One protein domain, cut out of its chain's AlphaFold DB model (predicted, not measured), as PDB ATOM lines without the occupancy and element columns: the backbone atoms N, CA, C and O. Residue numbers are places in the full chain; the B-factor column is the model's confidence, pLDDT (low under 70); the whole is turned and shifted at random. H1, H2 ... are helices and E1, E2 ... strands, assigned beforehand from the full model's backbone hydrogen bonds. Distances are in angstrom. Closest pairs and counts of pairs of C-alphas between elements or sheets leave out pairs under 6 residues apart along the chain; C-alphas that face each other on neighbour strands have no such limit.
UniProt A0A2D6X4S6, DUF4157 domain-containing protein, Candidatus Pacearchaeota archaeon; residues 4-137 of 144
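AT A GLANCE: This is residues 4 to 137 of the 144 residues of the protein "DUF4157 domain-containing protein" of Candidatus Pacearchaeota archaeon (UniProt A0A2D6X4S6). A small three-stranded sheet is covered on one face by the long helix H2, and H4 packs on H2 on the side away from the sheet, with H2 between the two. H3 turns off after the end of H2 toward one end of the model, the short H1 packs on H2 near the other end, and the long link of residues 29 to 52 joins E1 to E2. The printed part has 134 residues with four named helices and three named strands, in the order H1 E1 E2 E3 H2 H3 H4; the sheet order is E1 E3 E2, mixed, and the class is mostly helix. The whole is compact, with a radius of gyration of the C-alphas of 14.4 A and spans of 43 by 36 by 25 A.

IN THESE COORDINATES: In the sheet, E1 is residues 25 to 28, E3 residues 60 to 63 and E2 residues 53 to 57, which measures 12.7 A. H2, residues 73 to 91, is 26.3 A long and begins at C-alpha 73 (16.919, -26.387, -13.898). H4, residues 120 to 135, is 22.8 A long and ends at C-alpha 135 (23.481, -31.423, -9.699). H3, residues 95 to 108, is 19.6 A long. H1, residues 18 to 23, is 8.0 A long and begins at C-alpha 18 (26.420, -10.355, -11.420).

HOW THE PARTS SIT: E1 and E3 are parallel, with N 27 and O 61 2.9 A apart, within hydrogen-bond range. E3 and E2 are antiparallel and form a hairpin, with N 62 and O 54 at 2.8 A. H2 is on the sheet at a height over the sheet of 9.0 A, over E3 and E2, and runs along the strands, at 25 degrees to E2 on the local plane; this gives two layers, a helix on one face of a sheet. The closest C-alphas of H2 and E3 are those of Ile 61 and Glu 82, 6.4 A. H2 is the hub, touching three other helices. It touches H4 at a steep tilt of 39 degrees, opposite ways, closest at the C-alphas of Ala 77 and Glu 126, 4.9 A. Its residues 83 to 87 touch H1, about perpendicular at 85 degrees, closest at the C-alphas of Ile 20 and Trp 87, 6.6 A. H2 and H3 only just touch, with 3 pairs of C-alphas within 8 A, and only at the corner, closest at the C-alphas of Arg 89 and Phe 95, 5.3 A. H3 and H4 are apart. In H1, H2, H3 and H4 every O i to N i+4 pair is within hydrogen-bond range.

THE WHOLE: The two C-alphas farthest apart are those of Thr 8 and Ala 109, 43.9 A. The printed part has no cut. The links E1 to E2, 24 residues, and H3 to H4, 11 residues, are long; within the first, residues 40 to 41 pair antiparallel with residues 50 to 51. The mean pLDDT of the printed part is 81.6, and residues 4 to 9 and 32 to 50 are under 70.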
ATOM      1  N   LEU A   4      10.396 -10.352 -12.321       51.53
ATOM      2  CA  LEU A   4      11.408 -10.984 -11.483       51.53
ATOM      3  C   LEU A   4      12.648 -10.087 -11.515       51.53
ATOM      4  O   LEU A   4      13.232  -9.877 -12.575       51.53
ATOM      5  N   TYR A   5      13.006  -9.525 -10.361       51.72
ATOM      6  CA  TYR A   5      14.337  -8.963 -10.131       51.72
ATOM      7  C   TYR A   5      15.250 -10.080  -9.618       51.72
ATOM      8  O   TYR A   5      14.748 -11.064  -9.072       51.72
ATOM      9  N   ALA A   6      16.570  -9.924  -9.754       54.38
ATOM     10  CA  ALA A   6      17.529 -10.810  -9.103       54.38
ATOM     11  C   ALA A   6      17.317 -10.763  -7.576       54.38
ATOM     12  O   ALA A   6      17.713  -9.822  -6.889       54.38
ATOM     13  N   GLU A   7      16.615 -11.755  -7.031       56.75
ATOM     14  CA  GLU A   7      16.433 -11.923  -5.588       56.75
ATOM     15  C   GLU A   7      17.731 -12.460  -4.989       56.75
ATOM     16  O   GLU A   7      18.410 -13.225  -5.652       56.75
ATOM     17  N   THR A   8      18.046 -12.180  -3.723       54.31
ATOM     18  CA  THR A   8      19.265 -12.623  -2.991       54.31
ATOM     19  C   THR A   8      19.562 -14.139  -2.992       54.31
ATOM     20  O   THR A   8      20.549 -14.573  -2.409       54.31
ATOM     21  N   HIS A   9      18.725 -14.946  -3.646       69.06
ATOM     22  CA  HIS A   9      18.845 -16.391  -3.816       69.06
ATOM     23  C   HIS A   9      18.628 -16.824  -5.280       69.06
ATOM     24  O   HIS A   9      18.163 -17.940  -5.515       69.06
ATOM     25  N   ASP A  10      18.846 -15.948  -6.266       85.88
ATOM     26  CA  ASP A  10      18.712 -16.273  -7.694       85.88
ATOM     27  C   ASP A  10      19.581 -17.503  -8.052       85.88
ATOM     28  O   ASP A  10      20.755 -17.539  -7.667       85.88
ATOM     29  N   PRO A  11      19.043 -18.536  -8.739       89.94
ATOM     30  CA  PRO A  11      19.786 -19.766  -9.030       89.94
ATOM     31  C   PRO A  11      21.015 -19.526  -9.914       89.94
ATOM     32  O   PRO A  11      21.921 -20.360  -9.933       89.94
ATOM     33  N   LEU A  12      21.047 -18.389 -10.617       92.00
ATOM     34  CA  LEU A  12      22.097 -18.013 -11.554       92.00
ATOM     35  C   LEU A  12      23.247 -17.212 -10.922       92.00
ATOM     36  O   LEU A  12      24.241 -16.953 -11.605       92.00
ATOM     37  N   TYR A  13      23.182 -16.874  -9.627       90.56
ATOM     38  CA  TYR A  13      24.332 -16.272  -8.938       90.56
ATOM     39  C   TYR A  13      25.546 -17.207  -8.956       90.56
ATOM     40  O   TYR A  13      25.447 -18.402  -8.653       90.56
ATOM     41  N   ASN A  14      26.722 -16.634  -9.225       88.00
ATOM     42  CA  ASN A  14      27.990 -17.345  -9.450       88.00
ATOM     43  C   ASN A  14      28.013 -18.238 -10.708       88.00
ATOM     44  O   ASN A  14      28.907 -19.074 -10.837       88.00
ATOM     45  N   ILE A  15      27.038 -18.091 -11.609       93.12
ATOM     46  CA  ILE A  15      26.995 -18.766 -12.915       93.12
ATOM     47  C   ILE A  15      27.043 -17.711 -14.020       93.12
ATOM     48  O   ILE A  15      27.912 -17.747 -14.886       93.12
ATOM     49  N   VAL A  16      26.132 -16.741 -13.955       91.62
ATOM     50  CA  VAL A  16      26.097 -15.569 -14.834       91.62
ATOM     51  C   VAL A  16      26.803 -14.407 -14.122       91.62
ATOM     52  O   VAL A  16      26.650 -14.284 -12.906       91.62
ATOM     53  N   PRO A  17      27.569 -13.543 -14.822       91.31
ATOM     54  CA  PRO A  17      28.165 -12.362 -14.200       91.31
ATOM     55  C   PRO A  17      27.119 -11.479 -13.508       91.31
ATOM     56  O   PRO A  17      26.116 -11.116 -14.124       91.31
ATOM     57  N   ASP A  18      27.386 -11.080 -12.263       90.69
ATOM     58  CA  ASP A  18      26.420 -10.355 -11.420       90.69
ATOM     59  C   ASP A  18      25.882  -9.086 -12.095       90.69
ATOM     60  O   ASP A  18      24.686  -8.829 -12.075       90.69
ATOM     61  N   TRP A  19      26.735  -8.331 -12.793       88.88
ATOM     62  CA  TRP A  19      26.328  -7.107 -13.492       88.88
ATOM     63  C   TRP A  19      25.362  -7.354 -14.664       88.88
ATOM     64  O   TRP A  19      24.570  -6.471 -14.987       88.88
ATOM     65  N   ILE A  20      25.394  -8.541 -15.285       91.88
ATOM     66  CA  ILE A  20      24.395  -8.954 -16.282       91.88
ATOM     67  C   ILE A  20      23.105  -9.346 -15.572       91.88
ATOM     68  O   ILE A  20      22.032  -8.894 -15.962       91.88
ATOM     69  N   LEU A  21      23.204 -10.163 -14.522       90.12
ATOM     70  CA  LEU A  21      22.044 -10.682 -13.800       90.12
ATOM     71  C   LEU A  21      21.239  -9.564 -13.116       90.12
ATOM     72  O   LEU A  21      20.017  -9.519 -13.231       90.12
ATOM     73  N   GLU A  22      21.922  -8.644 -12.437       89.38
ATOM     74  CA  GLU A  22      21.331  -7.499 -11.739       89.38
ATOM     75  C   GLU A  22      20.902  -6.383 -12.702       89.38
ATOM     76  O   GLU A  22      19.946  -5.656 -12.427       89.38
ATOM     77  N   GLY A  23      21.599  -6.248 -13.835       88.81
ATOM     78  CA  GLY A  23      21.335  -5.235 -14.857       88.81
ATOM     79  C   GLY A  23      20.218  -5.590 -15.839       88.81
ATOM     80  O   GLY A  23      19.896  -4.767 -16.696       88.81
ATOM     81  N   THR A  24      19.631  -6.788 -15.734       90.12
ATOM     82  CA  THR A  24      18.682  -7.312 -16.723       90.12
ATOM     83  C   THR A  24      17.322  -7.650 -16.110       90.12
ATOM     84  O   THR A  24      17.202  -8.500 -15.229       90.12
ATOM     85  N   GLU A  25      16.258  -7.033 -16.624       90.88
ATOM     86  CA  GLU A  25      14.875  -7.379 -16.296       90.88
ATOM     87  C   GLU A  25      14.451  -8.668 -17.018       90.88
ATOM     88  O   GLU A  25      14.675  -8.828 -18.216       90.88
ATOM     89  N   THR A  26      13.783  -9.581 -16.302       90.75
ATOM     90  CA  THR A  26      13.140 -10.769 -16.891       90.75
ATOM     91  C   THR A  26      11.621 -10.602 -16.899       90.75
ATOM     92  O   THR A  26      10.993 -10.481 -15.842       90.75
ATOM     93  N   GLN A  27      11.013 -10.639 -18.086       91.44
ATOM     94  CA  GLN A  27       9.559 -10.633 -18.265       91.44
ATOM     95  C   GLN A  27       9.051 -11.975 -18.794       91.44
ATOM     96  O   GLN A  27       9.590 -12.533 -19.744       91.44
ATOM     97  N   ILE A  28       7.948 -12.463 -18.223       89.75
ATOM     98  CA  ILE A  28       7.297 -13.699 -18.669       89.75
ATOM     99  C   ILE A  28       6.076 -13.329 -19.509       89.75
ATOM    100  O   ILE A  28       5.043 -12.904 -18.978       89.75
ATOM    101  N   ARG A  29       6.212 -13.440 -20.831       86.94
ATOM    102  CA  ARG A  29       5.146 -13.215 -21.815       86.94
ATOM    103  C   ARG A  29       5.536 -13.852 -23.143       86.94
ATOM    104  O   ARG A  29       6.711 -14.069 -23.400       86.94
ATOM    105  N   VAL A  30       4.554 -14.116 -24.004       83.12
ATOM    106  CA  VAL A  30       4.830 -14.590 -25.367       83.12
ATOM    107  C   VAL A  30       5.703 -13.544 -26.082       83.12
ATOM    108  O   VAL A  30       5.268 -12.389 -26.185       83.12
ATOM    109  N   PRO A  31       6.918 -13.897 -26.547       77.88
ATOM    110  CA  PRO A  31       7.772 -12.971 -27.278       77.88
ATOM    111  C   PRO A  31       7.069 -12.474 -28.545       77.88
ATOM    112  O   PRO A  31       6.476 -13.254 -29.294       77.88
ATOM    113  N   GLU A  32       7.127 -11.167 -28.807       68.81
ATOM    114  CA  GLU A  32       6.572 -10.612 -30.041       68.81
ATOM    115  C   GLU A  32       7.290 -11.199 -31.264       68.81
ATOM    116  O   GLU A  32       8.516 -11.361 -31.275       68.81
ATOM    117  N   ARG A  33       6.517 -11.499 -32.319       52.72
ATOM    118  CA  ARG A  33       7.033 -11.891 -33.639       52.72
ATOM    119  C   ARG A  33       7.670 -10.683 -34.328       52.72
ATOM    120  O   ARG A  33       7.140 -10.158 -35.300       52.72
ATOM    121  N   VAL A  34       8.808 -10.237 -33.824       41.78
ATOM    122  CA  VAL A  34       9.733  -9.405 -34.593       41.78
ATOM    123  C   VAL A  34      10.643 -10.380 -35.329       41.78
ATOM    124  O   VAL A  34      11.211 -11.258 -34.683       41.78
ATOM    125  N   LEU A  35      10.691 -10.281 -36.661       37.06
ATOM    126  CA  LEU A  35      11.496 -11.089 -37.592       37.06
ATOM    127  C   LEU A  35      12.914 -11.364 -37.045       37.06
ATOM    128  O   LEU A  35      13.826 -10.579 -37.270       37.06
ATOM    129  N   CYS A  36      13.085 -12.450 -36.293       36.06
ATOM    130  CA  CYS A  36      14.364 -12.958 -35.800       36.06
ATOM    131  C   CYS A  36      14.146 -14.411 -35.351       36.06
ATOM    132  O   CYS A  36      13.233 -14.690 -34.572       36.06
ATOM    133  N   VAL A  37      14.946 -15.316 -35.912       44.22
ATOM    134  CA  VAL A  37      14.635 -16.734 -36.165       44.22
ATOM    135  C   VAL A  37      15.093 -17.695 -35.055       44.22
ATOM    136  O   VAL A  37      14.882 -18.887 -35.191       44.22
ATOM    137  N   THR A  38      15.701 -17.260 -33.953       46.72
ATOM    138  CA  THR A  38      16.780 -18.111 -33.410       46.72
ATOM    139  C   THR A  38      16.604 -18.807 -32.054       46.72
ATOM    140  O   THR A  38      17.374 -19.718 -31.791       46.72
ATOM    141  N   CYS A  39      15.572 -18.546 -31.248       45.66
ATOM    142  CA  CYS A  39      15.367 -19.296 -29.988       45.66
ATOM    143  C   CYS A  39      14.225 -20.310 -30.161       45.66
ATOM    144  O   CYS A  39      13.069 -19.915 -30.007       45.66
ATOM    145  N   THR A  40      14.489 -21.560 -30.573       52.59
ATOM    146  CA  THR A  40      13.444 -22.407 -31.190       52.59
ATOM    147  C   THR A  40      13.390 -23.863 -30.733       52.59
ATOM    148  O   THR A  40      14.373 -24.582 -30.876       52.59
ATOM    149  N   ASP A  41      12.199 -24.327 -30.339       44.06
ATOM    150  CA  ASP A  41      11.859 -25.755 -30.228       44.06
ATOM    151  C   ASP A  41      11.184 -26.276 -31.514       44.06
ATOM    152  O   ASP A  41      10.346 -25.594 -32.122       44.06
ATOM    153  N   ILE A  42      11.515 -27.509 -31.921       44.97
ATOM    154  CA  ILE A  42      10.930 -28.189 -33.089       44.97
ATOM    155  C   ILE A  42       9.652 -28.933 -32.672       44.97
ATOM    156  O   ILE A  42       9.704 -29.950 -31.981       44.97
ATOM    157  N   HIS A  43       8.487 -28.482 -33.151       35.09
ATOM    158  CA  HIS A  43       7.226 -29.219 -33.000       35.09
ATOM    159  C   HIS A  43       7.025 -30.216 -34.171       35.09
ATOM    160  O   HIS A  43       7.228 -29.827 -35.324       35.09
ATOM    161  N   PRO A  44       6.549 -31.466 -33.951       33.69
ATOM    162  CA  PRO A  44       6.464 -32.511 -34.993       33.69
ATOM    163  C   PRO A  44       5.492 -32.244 -36.157       33.69
ATOM    164  O   PRO A  44       5.359 -33.066 -37.062       33.69
ATOM    165  N   SER A  45       4.772 -31.124 -36.149       32.75
ATOM    166  CA  SER A  45       3.835 -30.744 -37.205       32.75
ATOM    167  C   SER A  45       4.395 -29.567 -38.015       32.75
ATOM    168  O   SER A  45       4.119 -28.416 -37.693       32.75
ATOM    169  N   ALA A  46       5.157 -29.867 -39.071       32.62
ATOM    170  CA  ALA A  46       5.527 -28.968 -40.174       32.62
ATOM    171  C   ALA A  46       6.126 -27.582 -39.803       32.62
ATOM    172  O   ALA A  46       5.402 -26.604 -39.621       32.62
ATOM    173  N   ASN A  47       7.462 -27.489 -39.828       42.19
ATOM    174  CA  ASN A  47       8.273 -26.285 -40.101       42.19
ATOM    175  C   ASN A  47       7.814 -24.960 -39.462       42.19
ATOM    176  O   ASN A  47       7.755 -23.926 -40.133       42.19
ATOM    177  N   ARG A  48       7.488 -24.953 -38.168       50.31
ATOM    178  CA  ARG A  48       7.258 -23.708 -37.427       50.31
ATOM    179  C   ARG A  48       8.049 -23.724 -36.136       50.31
ATOM    180  O   ARG A  48       7.592 -24.243 -35.127       50.31
ATOM    181  N   LEU A  49       9.229 -23.132 -36.219       57.16
ATOM    182  CA  LEU A  49      10.044 -22.765 -35.079       57.16
ATOM    183  C   LEU A  49       9.245 -21.826 -34.149       57.16
ATOM    184  O   LEU A  49       8.637 -20.854 -34.614       57.16
ATOM    185  N   VAL A  50       9.199 -22.137 -32.851       60.59
ATOM    186  CA  VAL A  50       8.515 -21.322 -31.831       60.59
ATOM    187  C   VAL A  50       9.547 -20.494 -31.089       60.59
ATOM    188  O   VAL A  50      10.464 -21.064 -30.526       60.59
ATOM    189  N   LYS A  51       9.380 -19.168 -31.045       73.31
ATOM    190  CA  LYS A  51      10.274 -18.287 -30.290       73.31
ATOM    191  C   LYS A  51      10.026 -18.424 -28.784       73.31
ATOM    192  O   LYS A  51       8.995 -17.948 -28.304       73.31
ATOM    193  N   ILE A  52      10.955 -19.051 -28.065       80.56
ATOM    194  CA  ILE A  52      10.811 -19.344 -26.626       80.56
ATOM    195  C   ILE A  52      11.485 -18.312 -25.707       80.56
ATOM    196  O   ILE A  52      11.113 -18.205 -24.538       80.56
ATOM    197  N   GLY A  53      12.384 -17.491 -26.254       84.50
ATOM    198  CA  GLY A  53      13.040 -16.388 -25.557       84.50
ATOM    199  C   GLY A  53      13.431 -15.238 -26.499       84.50
ATOM    200  O   GLY A  53      13.330 -15.358 -27.729       84.50
ATOM    201  N   SER A  54      13.715 -14.056 -25.943       85.44
ATOM    202  CA  SER A  54      14.221 -12.909 -26.702       85.44
ATOM    203  C   SER A  54      14.859 -11.821 -25.838       85.44
ATOM    204  O   SER A  54      14.438 -11.584 -24.708       85.44
ATOM    205  N   ASN A  55      15.750 -11.028 -26.445       88.00
ATOM    206  CA  ASN A  55      16.215  -9.747 -25.899       88.00
ATOM    207  C   ASN A  55      15.748  -8.571 -26.791       88.00
ATOM    208  O   ASN A  55      16.454  -8.183 -27.728       88.00
ATOM    209  N   PRO A  56      14.552  -7.993 -26.593       83.31
ATOM    210  CA  PRO A  56      14.030  -6.945 -27.482       83.31
ATOM    211  C   PRO A  56      14.756  -5.596 -27.351       83.31
ATOM    212  O   PRO A  56      14.776  -4.825 -28.303       83.31
ATOM    213  N   GLU A  57      15.353  -5.311 -26.195       84.25
ATOM    214  CA  GLU A  57      16.076  -4.070 -25.904       84.25
ATOM    215  C   GLU A  57      17.201  -4.340 -24.885       84.25
ATOM    216  O   GLU A  57      17.215  -5.412 -24.269       84.25
ATOM    217  N   PRO A  58      18.185  -3.434 -24.731       84.31
ATOM    218  CA  PRO A  58      19.254  -3.602 -23.748       84.31
ATOM    219  C   PRO A  58      18.701  -3.781 -22.329       84.31
ATOM    220  O   PRO A  58      17.843  -3.015 -21.896       84.31
ATOM    221  N   GLY A  59      19.200  -4.786 -21.605       85.44
ATOM    222  CA  GLY A  59      18.786  -5.054 -20.224       85.44
ATOM    223  C   GLY A  59      17.370  -5.622 -20.068       85.44
ATOM    224  O   GLY A  59      16.851  -5.619 -18.957       85.44
ATOM    225  N   LEU A  60      16.738  -6.129 -21.131       89.19
ATOM    226  CA  LEU A  60      15.460  -6.840 -21.042       89.19
ATOM    227  C   LEU A  60      15.548  -8.201 -21.727       89.19
ATOM    228  O   LEU A  60      15.939  -8.294 -22.892       89.19
ATOM    229  N   ILE A  61      15.097  -9.240 -21.025       91.12
ATOM    230  CA  ILE A  61      14.799 -10.547 -21.609       91.12
ATOM    231  C   ILE A  61      13.315 -10.883 -21.457       91.12
ATOM    232  O   ILE A  61      12.675 -10.552 -20.452       91.12
ATOM    233  N   ILE A  62      12.762 -11.556 -22.459       89.88
ATOM    234  CA  ILE A  62      11.394 -12.065 -22.463       89.88
ATOM    235  C   ILE A  62      11.445 -13.576 -22.623       89.88
ATOM    236  O   ILE A  62      12.047 -14.062 -23.570       89.88
ATOM    237  N   LEU A  63      10.756 -14.298 -21.745       89.44
ATOM    238  CA  LEU A  63      10.666 -15.755 -21.774       89.44
ATOM    239  C   LEU A  63       9.220 -16.203 -21.989       89.44
ATOM    240  O   LEU A  63       8.288 -15.675 -21.367       89.44
ATOM    241  N   HIS A  64       9.033 -17.180 -22.875       87.56
ATOM    242  CA  HIS A  64       7.719 -17.714 -23.204       87.56
ATOM    243  C   HIS A  64       7.144 -18.492 -22.006       87.56
ATOM    244  O   HIS A  64       7.806 -19.398 -21.500       87.56
ATOM    245  N   PRO A  65       5.905 -18.200 -21.561       87.69
ATOM    246  CA  PRO A  65       5.335 -18.788 -20.344       87.69
ATOM    247  C   PRO A  65       5.229 -20.317 -20.388       87.69
ATOM    248  O   PRO A  65       5.406 -20.959 -19.363       87.69
ATOM    249  N   ASP A  66       4.979 -20.893 -21.567       85.00
ATOM    250  CA  ASP A  66       4.863 -22.352 -21.719       85.00
ATOM    251  C   ASP A  66       6.213 -23.091 -21.692       85.00
ATOM    252  O   ASP A  66       6.220 -24.310 -21.576       85.00
ATOM    253  N   TYR A  67       7.342 -22.382 -21.807       84.50
ATOM    254  CA  TYR A  67       8.687 -22.977 -21.875       84.50
ATOM    255  C   TYR A  67       9.575 -22.571 -20.694       84.50
ATOM    256  O   TYR A  67      10.603 -23.198 -20.444       84.50
ATOM    257  N   TYR A  68       9.170 -21.543 -19.947       87.56
ATOM    258  CA  TYR A  68       9.884 -21.057 -18.779       87.56
ATOM    259  C   TYR A  68       9.119 -21.344 -17.492       87.56
ATOM    260  O   TYR A  68       8.101 -20.715 -17.195       87.56
ATOM    261  N   GLU A  69       9.684 -22.237 -16.683       89.06
ATOM    262  CA  GLU A  69       9.244 -22.473 -15.315       89.06
ATOM    263  C   GLU A  69      10.306 -21.957 -14.326       89.06
ATOM    264  O   GLU A  69      11.404 -22.526 -14.253       89.06
ATOM    265  N   PRO A  70      10.016 -20.885 -13.563       89.62
ATOM    266  CA  PRO A  70      10.956 -20.332 -12.593       89.62
ATOM    267  C   PRO A  70      11.431 -21.381 -11.585       89.62
ATOM    268  O   PRO A  70      10.656 -22.232 -11.153       89.62
ATOM    269  N   ARG A  71      12.682 -21.262 -11.131       89.50
ATOM    270  CA  ARG A  71      13.289 -22.138 -10.111       89.50
ATOM    271  C   ARG A  71      13.380 -23.618 -10.506       89.50
ATOM    272  O   ARG A  71      13.588 -24.467  -9.640       89.50
ATOM    273  N   THR A  72      13.289 -23.929 -11.794       92.44
ATOM    274  CA  THR A  72      13.617 -25.251 -12.342       92.44
ATOM    275  C   THR A  72      14.953 -25.195 -13.074       92.44
ATOM    276  O   THR A  72      15.345 -24.146 -13.581       92.44
ATOM    277  N   ALA A  73      15.657 -26.321 -13.170       93.12
ATOM    278  CA  ALA A  73      16.919 -26.387 -13.898       93.12
ATOM    279  C   ALA A  73      16.743 -26.020 -15.380       93.12
ATOM    280  O   ALA A  73      17.552 -25.277 -15.919       93.12
ATOM    281  N   THR A  74      15.672 -26.496 -16.026       90.31
ATOM    282  CA  THR A  74      15.390 -26.196 -17.440       90.31
ATOM    283  C   THR A  74      14.983 -24.738 -17.647       90.31
ATOM    284  O   THR A  74      15.487 -24.094 -18.559       90.31
ATOM    285  N   GLY A  75      14.100 -24.194 -16.803       91.25
ATOM    286  CA  GLY A  75      13.653 -22.809 -16.943       91.25
ATOM    287  C   GLY A  75      14.776 -21.808 -16.679       91.25
ATOM    288  O   GLY A  75      14.972 -20.879 -17.456       91.25
ATOM    289  N   GLU A  76      15.564 -22.009 -15.623       94.62
ATOM    290  CA  GLU A  76      16.685 -21.113 -15.318       94.62
ATOM    291  C   GLU A  76      17.843 -21.275 -16.315       94.62
ATOM    292  O   GLU A  76      18.528 -20.297 -16.598       94.62
ATOM    293  N   ALA A  77      18.031 -22.459 -16.908       94.38
ATOM    294  CA  ALA A  77      18.958 -22.637 -18.025       94.38
ATOM    295  C   ALA A  77      18.531 -21.821 -19.254       94.38
ATOM    296  O   ALA A  77      19.343 -21.069 -19.787       94.38
ATOM    297  N   LEU A  78      17.250 -21.874 -19.640       92.69
ATOM    298  CA  LEU A  78      16.708 -21.028 -20.710       92.69
ATOM    299  C   LEU A  78      16.874 -19.532 -20.386       92.69
ATOM    300  O   LEU A  78      17.208 -18.721 -21.244       92.69
ATOM    301  N   ARG A  79      16.688 -19.136 -19.125       94.12
ATOM    302  CA  ARG A  79      16.969 -17.761 -18.698       94.12
ATOM    303  C   ARG A  79      18.456 -17.411 -18.832       94.12
ATOM    304  O   ARG A  79      18.782 -16.308 -19.266       94.12
ATOM    305  N   ALA A  80      19.352 -18.329 -18.478       95.25
ATOM    306  CA  ALA A  80      20.795 -18.147 -18.602       95.25
ATOM    307  C   ALA A  80      21.245 -18.019 -20.065       95.25
ATOM    308  O   ALA A  80      22.112 -17.195 -20.349       95.25
ATOM    309  N   HIS A  81      20.614 -18.756 -20.984       95.00
ATOM    310  CA  HIS A  81      20.786 -18.602 -22.429       95.00
ATOM    311  C   HIS A  81      20.531 -17.153 -22.867       95.00
ATOM    312  O   HIS A  81      21.393 -16.499 -23.451       95.00
ATOM    313  N   GLU A  82      19.371 -16.596 -22.514       93.88
ATOM    314  CA  GLU A  82      19.029 -15.224 -22.902       93.88
ATOM    315  C   GLU A  82      19.955 -14.186 -22.248       93.88
ATOM    316  O   GLU A  82      20.304 -13.182 -22.871       93.88
ATOM    317  N   LEU A  83      20.397 -14.419 -21.008       94.31
ATOM    318  CA  LEU A  83      21.392 -13.572 -20.340       94.31
ATOM    319  C   LEU A  83      22.768 -13.652 -21.020       94.31
ATOM    320  O   LEU A  83      23.493 -12.655 -21.057       94.31
ATOM    321  N   TYR A  84      23.118 -14.796 -21.608       94.62
ATOM    322  CA  TYR A  84      24.331 -14.940 -22.405       94.62
ATOM    323  C   TYR A  84      24.301 -14.014 -23.625       94.62
ATOM    324  O   TYR A  84      25.288 -13.336 -23.910       94.62
ATOM    325  N   HIS A  85      23.157 -13.886 -24.300       92.69
ATOM    326  CA  HIS A  85      23.000 -12.926 -25.394       92.69
ATOM    327  C   HIS A  85      23.094 -11.465 -24.941       92.69
ATOM    328  O   HIS A  85      23.631 -10.636 -25.682       92.69
ATOM    329  N   VAL A  86      22.658 -11.133 -23.720       92.12
ATOM    330  CA  VAL A  86      22.913  -9.802 -23.140       92.12
ATOM    331  C   VAL A  86      24.418  -9.573 -22.985       92.12
ATOM    332  O   VAL A  86      24.929  -8.553 -23.439       92.12
ATOM    333  N   TRP A  87      25.159 -10.545 -22.448       93.75
ATOM    334  CA  TRP A  87      26.620 -10.455 -22.361       93.75
ATOM    335  C   TRP A  87      27.284 -10.312 -23.739       93.75
ATOM    336  O   TRP A  87      28.150  -9.456 -23.929       93.75
ATOM    337  N   GLN A  88      26.853 -11.094 -24.730       91.75
ATOM    338  CA  GLN A  88      27.380 -11.006 -26.091       91.75
ATOM    339  C   GLN A  88      27.140  -9.629 -26.723       91.75
ATOM    340  O   GLN A  88      28.021  -9.132 -27.424       91.75
ATOM    341  N   ARG A  89      25.987  -8.994 -26.471       90.12
ATOM    342  CA  ARG A  89      25.696  -7.624 -26.931       90.12
ATOM    343  C   ARG A  89      26.657  -6.593 -26.359       90.12
ATOM    344  O   ARG A  89      27.064  -5.688 -27.080       90.12
ATOM    345  N   GLU A  90      27.024  -6.750 -25.094       88.81
ATOM    346  CA  GLU A  90      27.916  -5.830 -24.388       88.81
ATOM    347  C   GLU A  90      29.386  -6.017 -24.796       88.81
ATOM    348  O   GLU A  90      30.150  -5.054 -24.864       88.81
ATOM    349  N   VAL A  91      29.797  -7.252 -25.102       89.69
ATOM    350  CA  VAL A  91      31.205  -7.577 -25.393       89.69
ATOM    351  C   VAL A  91      31.533  -7.558 -26.884       89.69
ATOM    352  O   VAL A  91      32.656  -7.206 -27.257       89.69
ATOM    353  N   TYR A  92      30.593  -7.920 -27.762       88.62
ATOM    354  CA  TYR A  92      30.832  -7.953 -29.204       88.62
ATOM    355  C   TYR A  92      30.307  -6.691 -29.898       88.62
ATOM    356  O   TYR A  92      29.095  -6.478 -29.982       88.62
ATOM    357  N   PRO A  93      31.191  -5.889 -30.523       90.56
ATOM    358  CA  PRO A  93      30.760  -4.766 -31.341       90.56
ATOM    359  C   PRO A  93      29.821  -5.222 -32.462       90.56
ATOM    360  O   PRO A  93      30.103  -6.202 -33.164       90.56
ATOM    361  N   ASN A  94      28.731  -4.475 -32.656       89.44
ATOM    362  CA  ASN A  94      27.706  -4.736 -33.673       89.44
ATOM    363  C   ASN A  94      27.091  -6.144 -33.586       89.44
ATOM    364  O   ASN A  94      26.720  -6.708 -34.617       89.44
ATOM    365  N   PHE A  95      26.999  -6.723 -32.381       89.75
ATOM    366  CA  PHE A  95      26.463  -8.070 -32.174       89.75
ATOM    367  C   PHE A  95      25.137  -8.294 -32.901       89.75
ATOM    368  O   PHE A  95      25.039  -9.240 -33.666       89.75
ATOM    369  N   GLU A  96      24.157  -7.400 -32.743       85.25
ATOM    370  CA  GLU A  96      22.828  -7.548 -33.353       85.25
ATOM    371  C   GLU A  96      22.897  -7.716 -34.878       85.25
ATOM    372  O   GLU A  96      22.299  -8.632 -35.437       85.25
ATOM    373  N   GLN A  97      23.695  -6.888 -35.555       86.88
ATOM    374  CA  GLN A  97      23.868  -6.978 -37.007       86.88
ATOM    375  C   GLN A  97      24.544  -8.291 -37.411       86.88
ATOM    376  O   GLN A  97      24.120  -8.942 -38.364       86.88
ATOM    377  N   ARG A  98      25.589  -8.696 -36.680       89.88
ATOM    378  CA  ARG A  98      26.331  -9.933 -36.958       89.88
ATOM    379  C   ARG A  98      25.486 -11.174 -36.690       89.88
ATOM    380  O   ARG A  98      25.551 -12.126 -37.457       89.88
ATOM    381  N   PHE A  99      24.689 -11.135 -35.634       88.94
ATOM    382  CA  PHE A  99      23.773 -12.188 -35.242       88.94
ATOM    383  C   PHE A  99      22.681 -12.390 -36.288       88.94
ATOM    384  O   PHE A  99      22.480 -13.511 -36.742       88.94
ATOM    385  N   LEU A 100      22.024 -11.310 -36.723       85.50
ATOM    386  CA  LEU A 100      20.991 -11.369 -37.763       85.50
ATOM    387  C   LEU A 100      21.553 -11.868 -39.096       85.50
ATOM    388  O   LEU A 100      20.913 -12.669 -39.774       85.50
ATOM    389  N   GLN A 101      22.760 -11.425 -39.455       87.19
ATOM    390  CA  GLN A 101      23.444 -11.900 -40.653       87.19
ATOM    391  C   GLN A 101      23.745 -13.403 -40.561       87.19
ATOM    392  O   GLN A 101      23.395 -14.146 -41.472       87.19
ATOM    393  N   ALA A 102      24.322 -13.861 -39.447       88.31
ATOM    394  CA  ALA A 102      24.629 -15.271 -39.234       88.31
ATOM    395  C   ALA A 102      23.368 -16.144 -39.168       88.31
ATOM    396  O   ALA A 102      23.366 -17.254 -39.693       88.31
ATOM    397  N   ALA A 103      22.279 -15.646 -38.577       84.25
ATOM    398  CA  ALA A 103      20.997 -16.341 -38.538       84.25
ATOM    399  C   ALA A 103      20.446 -16.567 -39.950       84.25
ATOM    400  O   ALA A 103      20.049 -17.679 -40.286       84.25
ATOM    401  N   LYS A 104      20.494 -15.531 -40.796       83.62
ATOM    402  CA  LYS A 104      20.091 -15.628 -42.199       83.62
ATOM    403  C   LYS A 104      20.963 -16.617 -42.975       83.62
ATOM    404  O   LYS A 104      20.434 -17.442 -43.706       83.62
ATOM    405  N   GLU A 105      22.282 -16.556 -42.806       87.00
ATOM    406  CA  GLU A 105      23.216 -17.484 -43.462       87.00
ATOM    407  C   GLU A 105      22.994 -18.940 -43.020       87.00
ATOM    408  O   GLU A 105      23.053 -19.850 -43.843       87.00
ATOM    409  N   THR A 106      22.695 -19.157 -41.737       83.25
ATOM    410  CA  THR A 106      22.379 -20.479 -41.164       83.25
ATOM    411  C   THR A 106      21.088 -21.038 -41.771       83.25
ATOM    412  O   THR A 106      21.065 -22.180 -42.226       83.25
ATOM    413  N   GLU A 107      20.043 -20.210 -41.869       82.50
ATOM    414  CA  GLU A 107      18.773 -20.578 -42.509       82.50
ATOM    415  C   GLU A 107      18.951 -20.879 -44.007       82.50
ATOM    416  O   GLU A 107      18.475 -21.903 -44.497       82.50
ATOM    417  N   GLU A 108      19.674 -20.028 -44.741       83.00
ATOM    418  CA  GLU A 108      19.959 -20.223 -46.171       83.00
ATOM    419  C   GLU A 108      20.780 -21.495 -46.436       83.00
ATOM    420  O   GLU A 108      20.631 -22.119 -47.489       83.00
ATOM    421  N   ALA A 109      21.610 -21.909 -45.476       87.25
ATOM    422  CA  ALA A 109      22.361 -23.159 -45.518       87.25
ATOM    423  C   ALA A 109      21.524 -24.398 -45.137       87.25
ATOM    424  O   ALA A 109      22.012 -25.520 -45.282       87.25
ATOM    425  N   GLY A 110      20.277 -24.218 -44.684       83.31
ATOM    426  CA  GLY A 110      19.416 -25.305 -44.210       83.31
ATOM    427  C   GLY A 110      19.919 -25.954 -42.919       83.31
ATOM    428  O   GLY A 110      19.669 -27.140 -42.707       83.31
ATOM    429  N   LEU A 111      20.663 -25.197 -42.112       83.75
ATOM    430  CA  LEU A 111      21.202 -25.624 -40.828       83.75
ATOM    431  C   LEU A 111      20.216 -25.321 -39.698       83.75
ATOM    432  O   LEU A 111      19.316 -24.486 -39.829       83.75
ATOM    433  N   GLU A 112      20.407 -25.994 -38.573       82.06
ATOM    434  CA  GLU A 112      19.594 -25.785 -37.384       82.06
ATOM    435  C   GLU A 112      19.967 -24.467 -36.678       82.06
ATOM    436  O   GLU A 112      21.119 -24.028 -36.746       82.06
ATOM    437  N   PRO A 113      19.042 -23.814 -35.951       78.38
ATOM    438  CA  PRO A 113      19.312 -22.515 -35.326       78.38
ATOM    439  C   PRO A 113      20.497 -22.509 -34.350       78.38
ATOM    440  O   PRO A 113      21.256 -21.542 -34.325       78.38
ATOM    441  N   TRP A 114      20.731 -23.607 -33.623       82.88
ATOM    442  CA  TRP A 114      21.890 -23.766 -32.730       82.88
ATOM    443  C   TRP A 114      23.223 -23.951 -33.468       82.88
ATOM    444  O   TRP A 114      24.276 -23.996 -32.836       82.88
ATOM    445  N   GLU A 115      23.221 -24.065 -34.798       85.62
ATOM    446  CA  GLU A 115      24.441 -24.064 -35.610       85.62
ATOM    447  C   GLU A 115      24.909 -22.641 -35.958       85.62
ATOM    448  O   GLU A 115      26.051 -22.461 -36.395       85.62
ATOM    449  N   ASN A 116      24.087 -21.614 -35.695       88.06
ATOM    450  CA  ASN A 116      24.514 -20.221 -35.798       88.06
ATOM    451  C   ASN A 116      25.677 -19.970 -34.809       88.06
ATOM    452  O   ASN A 116      25.550 -20.260 -33.618       88.06
ATOM    453  N   PRO A 117      26.812 -19.394 -35.255       92.00
ATOM    454  CA  PRO A 117      28.006 -19.199 -34.427       92.00
ATOM    455  C   PRO A 117      27.796 -18.338 -33.173       92.00
ATOM    456  O   PRO A 117      28.638 -18.375 -32.278       92.00
ATOM    457  N   PHE A 118      26.718 -17.554 -33.105       90.88
ATOM    458  CA  PHE A 118      26.367 -16.765 -31.927       90.88
ATOM    459  C   PHE A 118      25.355 -17.454 -31.005       90.88
ATOM    460  O   PHE A 118      25.399 -17.197 -29.804       90.88
ATOM    461  N   GLU A 119      24.513 -18.337 -31.547       89.75
ATOM    462  CA  GLU A 119      23.547 -19.167 -30.808       89.75
ATOM    463  C   GLU A 119      24.210 -20.385 -30.177       89.75
ATOM    464  O   GLU A 119      24.013 -20.662 -28.998       89.75
ATOM    465  N   ARG A 120      25.082 -21.077 -30.922       91.31
ATOM    466  CA  ARG A 120      25.797 -22.265 -30.443       91.31
ATOM    467  C   ARG A 120      26.413 -22.091 -29.047       91.31
ATOM    468  O   ARG A 120      26.130 -22.924 -28.192       91.31
ATOM    469  N   PRO A 121      27.212 -21.042 -28.765       94.19
ATOM    470  CA  PRO A 121      27.780 -20.871 -27.432       94.19
ATOM    471  C   PRO A 121      26.733 -20.556 -26.349       94.19
ATOM    472  O   PRO A 121      26.958 -20.897 -25.194       94.19
ATOM    473  N   ALA A 122      25.599 -19.929 -26.690       93.12
ATOM    474  CA  ALA A 122      24.503 -19.726 -25.740       93.12
ATOM    475  C   ALA A 122      23.810 -21.057 -25.407       93.12
ATOM    476  O   ALA A 122      23.518 -21.324 -24.244       93.12
ATOM    477  N   TYR A 123      23.639 -21.930 -26.403       90.19
ATOM    478  CA  TYR A 123      23.091 -23.275 -26.228       90.19
ATOM    479  C   TYR A 123      24.026 -24.199 -25.431       90.19
ATOM    480  O   TYR A 123      23.584 -24.915 -24.535       90.19
ATOM    481  N   GLU A 124      25.331 -24.170 -25.712       93.88
ATOM    482  CA  GLU A 124      26.340 -24.895 -24.924       93.88
ATOM    483  C   GLU A 124      26.292 -24.455 -23.452       93.88
ATOM    484  O   GLU A 124      26.225 -25.293 -22.553       93.88
ATOM    485  N   PHE A 125      26.217 -23.143 -23.210       95.19
ATOM    486  CA  PHE A 125      26.069 -22.590 -21.867       95.19
ATOM    487  C   PHE A 125      24.750 -23.008 -21.200       95.19
ATOM    488  O   PHE A 125      24.755 -23.409 -20.040       95.19
ATOM    489  N   GLU A 126      23.623 -22.985 -21.914       94.19
ATOM    490  CA  GLU A 126      22.328 -23.468 -21.417       94.19
ATOM    491  C   GLU A 126      22.415 -24.912 -20.902       94.19
ATOM    492  O   GLU A 126      21.950 -25.215 -19.799       94.19
ATOM    493  N   VAL A 127      23.054 -25.802 -21.670       93.12
ATOM    494  CA  VAL A 127      23.254 -27.205 -21.284       93.12
ATOM    495  C   VAL A 127      24.108 -27.309 -20.018       93.12
ATOM    496  O   VAL A 127      23.706 -27.996 -19.076       93.12
ATOM    497  N   GLU A 128      25.229 -26.588 -19.948       96.31
ATOM    498  CA  GLU A 128      26.101 -26.565 -18.763       96.31
ATOM    499  C   GLU A 128      25.361 -26.064 -17.511       96.31
ATOM    500  O   GLU A 128      25.447 -26.670 -16.436       96.31
ATOM    501  N   VAL A 129      24.580 -24.986 -17.638       95.50
ATOM    502  CA  VAL A 129      23.785 -24.432 -16.534       95.50
ATOM    503  C   VAL A 129      22.722 -25.422 -16.079       95.50
ATOM    504  O   VAL A 129      22.560 -25.638 -14.875       95.50
ATOM    505  N   LYS A 130      22.020 -26.064 -17.016       95.19
ATOM    506  CA  LYS A 130      21.017 -27.083 -16.701       95.19
ATOM    507  C   LYS A 130      21.629 -28.225 -15.896       95.19
ATOM    508  O   LYS A 130      21.090 -28.585 -14.850       95.19
ATOM    509  N   GLU A 131      22.747 -28.783 -16.354       95.94
ATOM    510  CA  GLU A 131      23.435 -29.882 -15.668       95.94
ATOM    511  C   GLU A 131      23.894 -29.476 -14.263       95.94
ATOM    512  O   GLU A 131      23.673 -30.206 -13.293       95.94
ATOM    513  N   HIS A 132      24.456 -28.276 -14.126       95.62
ATOM    514  CA  HIS A 132      24.884 -27.738 -12.836       95.62
ATOM    515  C   HIS A 132      23.720 -27.525 -11.860       95.62
ATOM    516  O   HIS A 132      23.829 -27.866 -10.679       95.62
ATOM    517  N   LEU A 133      22.588 -26.994 -12.324       95.25
ATOM    518  CA  LEU A 133      21.401 -26.798 -11.489       95.25
ATOM    519  C   LEU A 133      20.763 -28.134 -11.081       95.25
ATOM    520  O   LEU A 133      20.388 -28.296  -9.917       95.25
ATOM    521  N   LEU A 134      20.714 -29.119 -11.982       95.38
ATOM    522  CA  LEU A 134      20.288 -30.481 -11.641       95.38
ATOM    523  C   LEU A 134      21.197 -31.097 -10.568       95.38
ATOM    524  O   LEU A 134      20.700 -31.650  -9.588       95.38
ATOM    525  N   ALA A 135      22.518 -30.941 -10.693       95.50
ATOM    526  CA  ALA A 135      23.481 -31.423  -9.699       95.50
ATOM    527  C   ALA A 135      23.321 -30.742  -8.325       95.50
ATOM    528  O   ALA A 135      23.620 -31.345  -7.294       95.50
ATOM    529  N   LYS A 136      22.803 -29.507  -8.291       93.62
ATOM    530  CA  LYS A 136      22.441 -28.780  -7.063       93.62
ATOM    531  C   LYS A 136      21.068 -29.155  -6.488       93.62
ATOM    532  O   LYS A 136      20.715 -28.659  -5.420       93.62
ATOM    533  N   GLY A 137      20.305 -30.020  -7.157       94.06
ATOM    534  CA  GLY A 137      19.003 -30.505  -6.694       94.06
ATOM    535  C   GLY A 137      17.801 -29.672  -7.144       94.06
ATOM    536  O   GLY A 137      16.711 -29.857  -6.603       94.06
TER     537      GLY A 137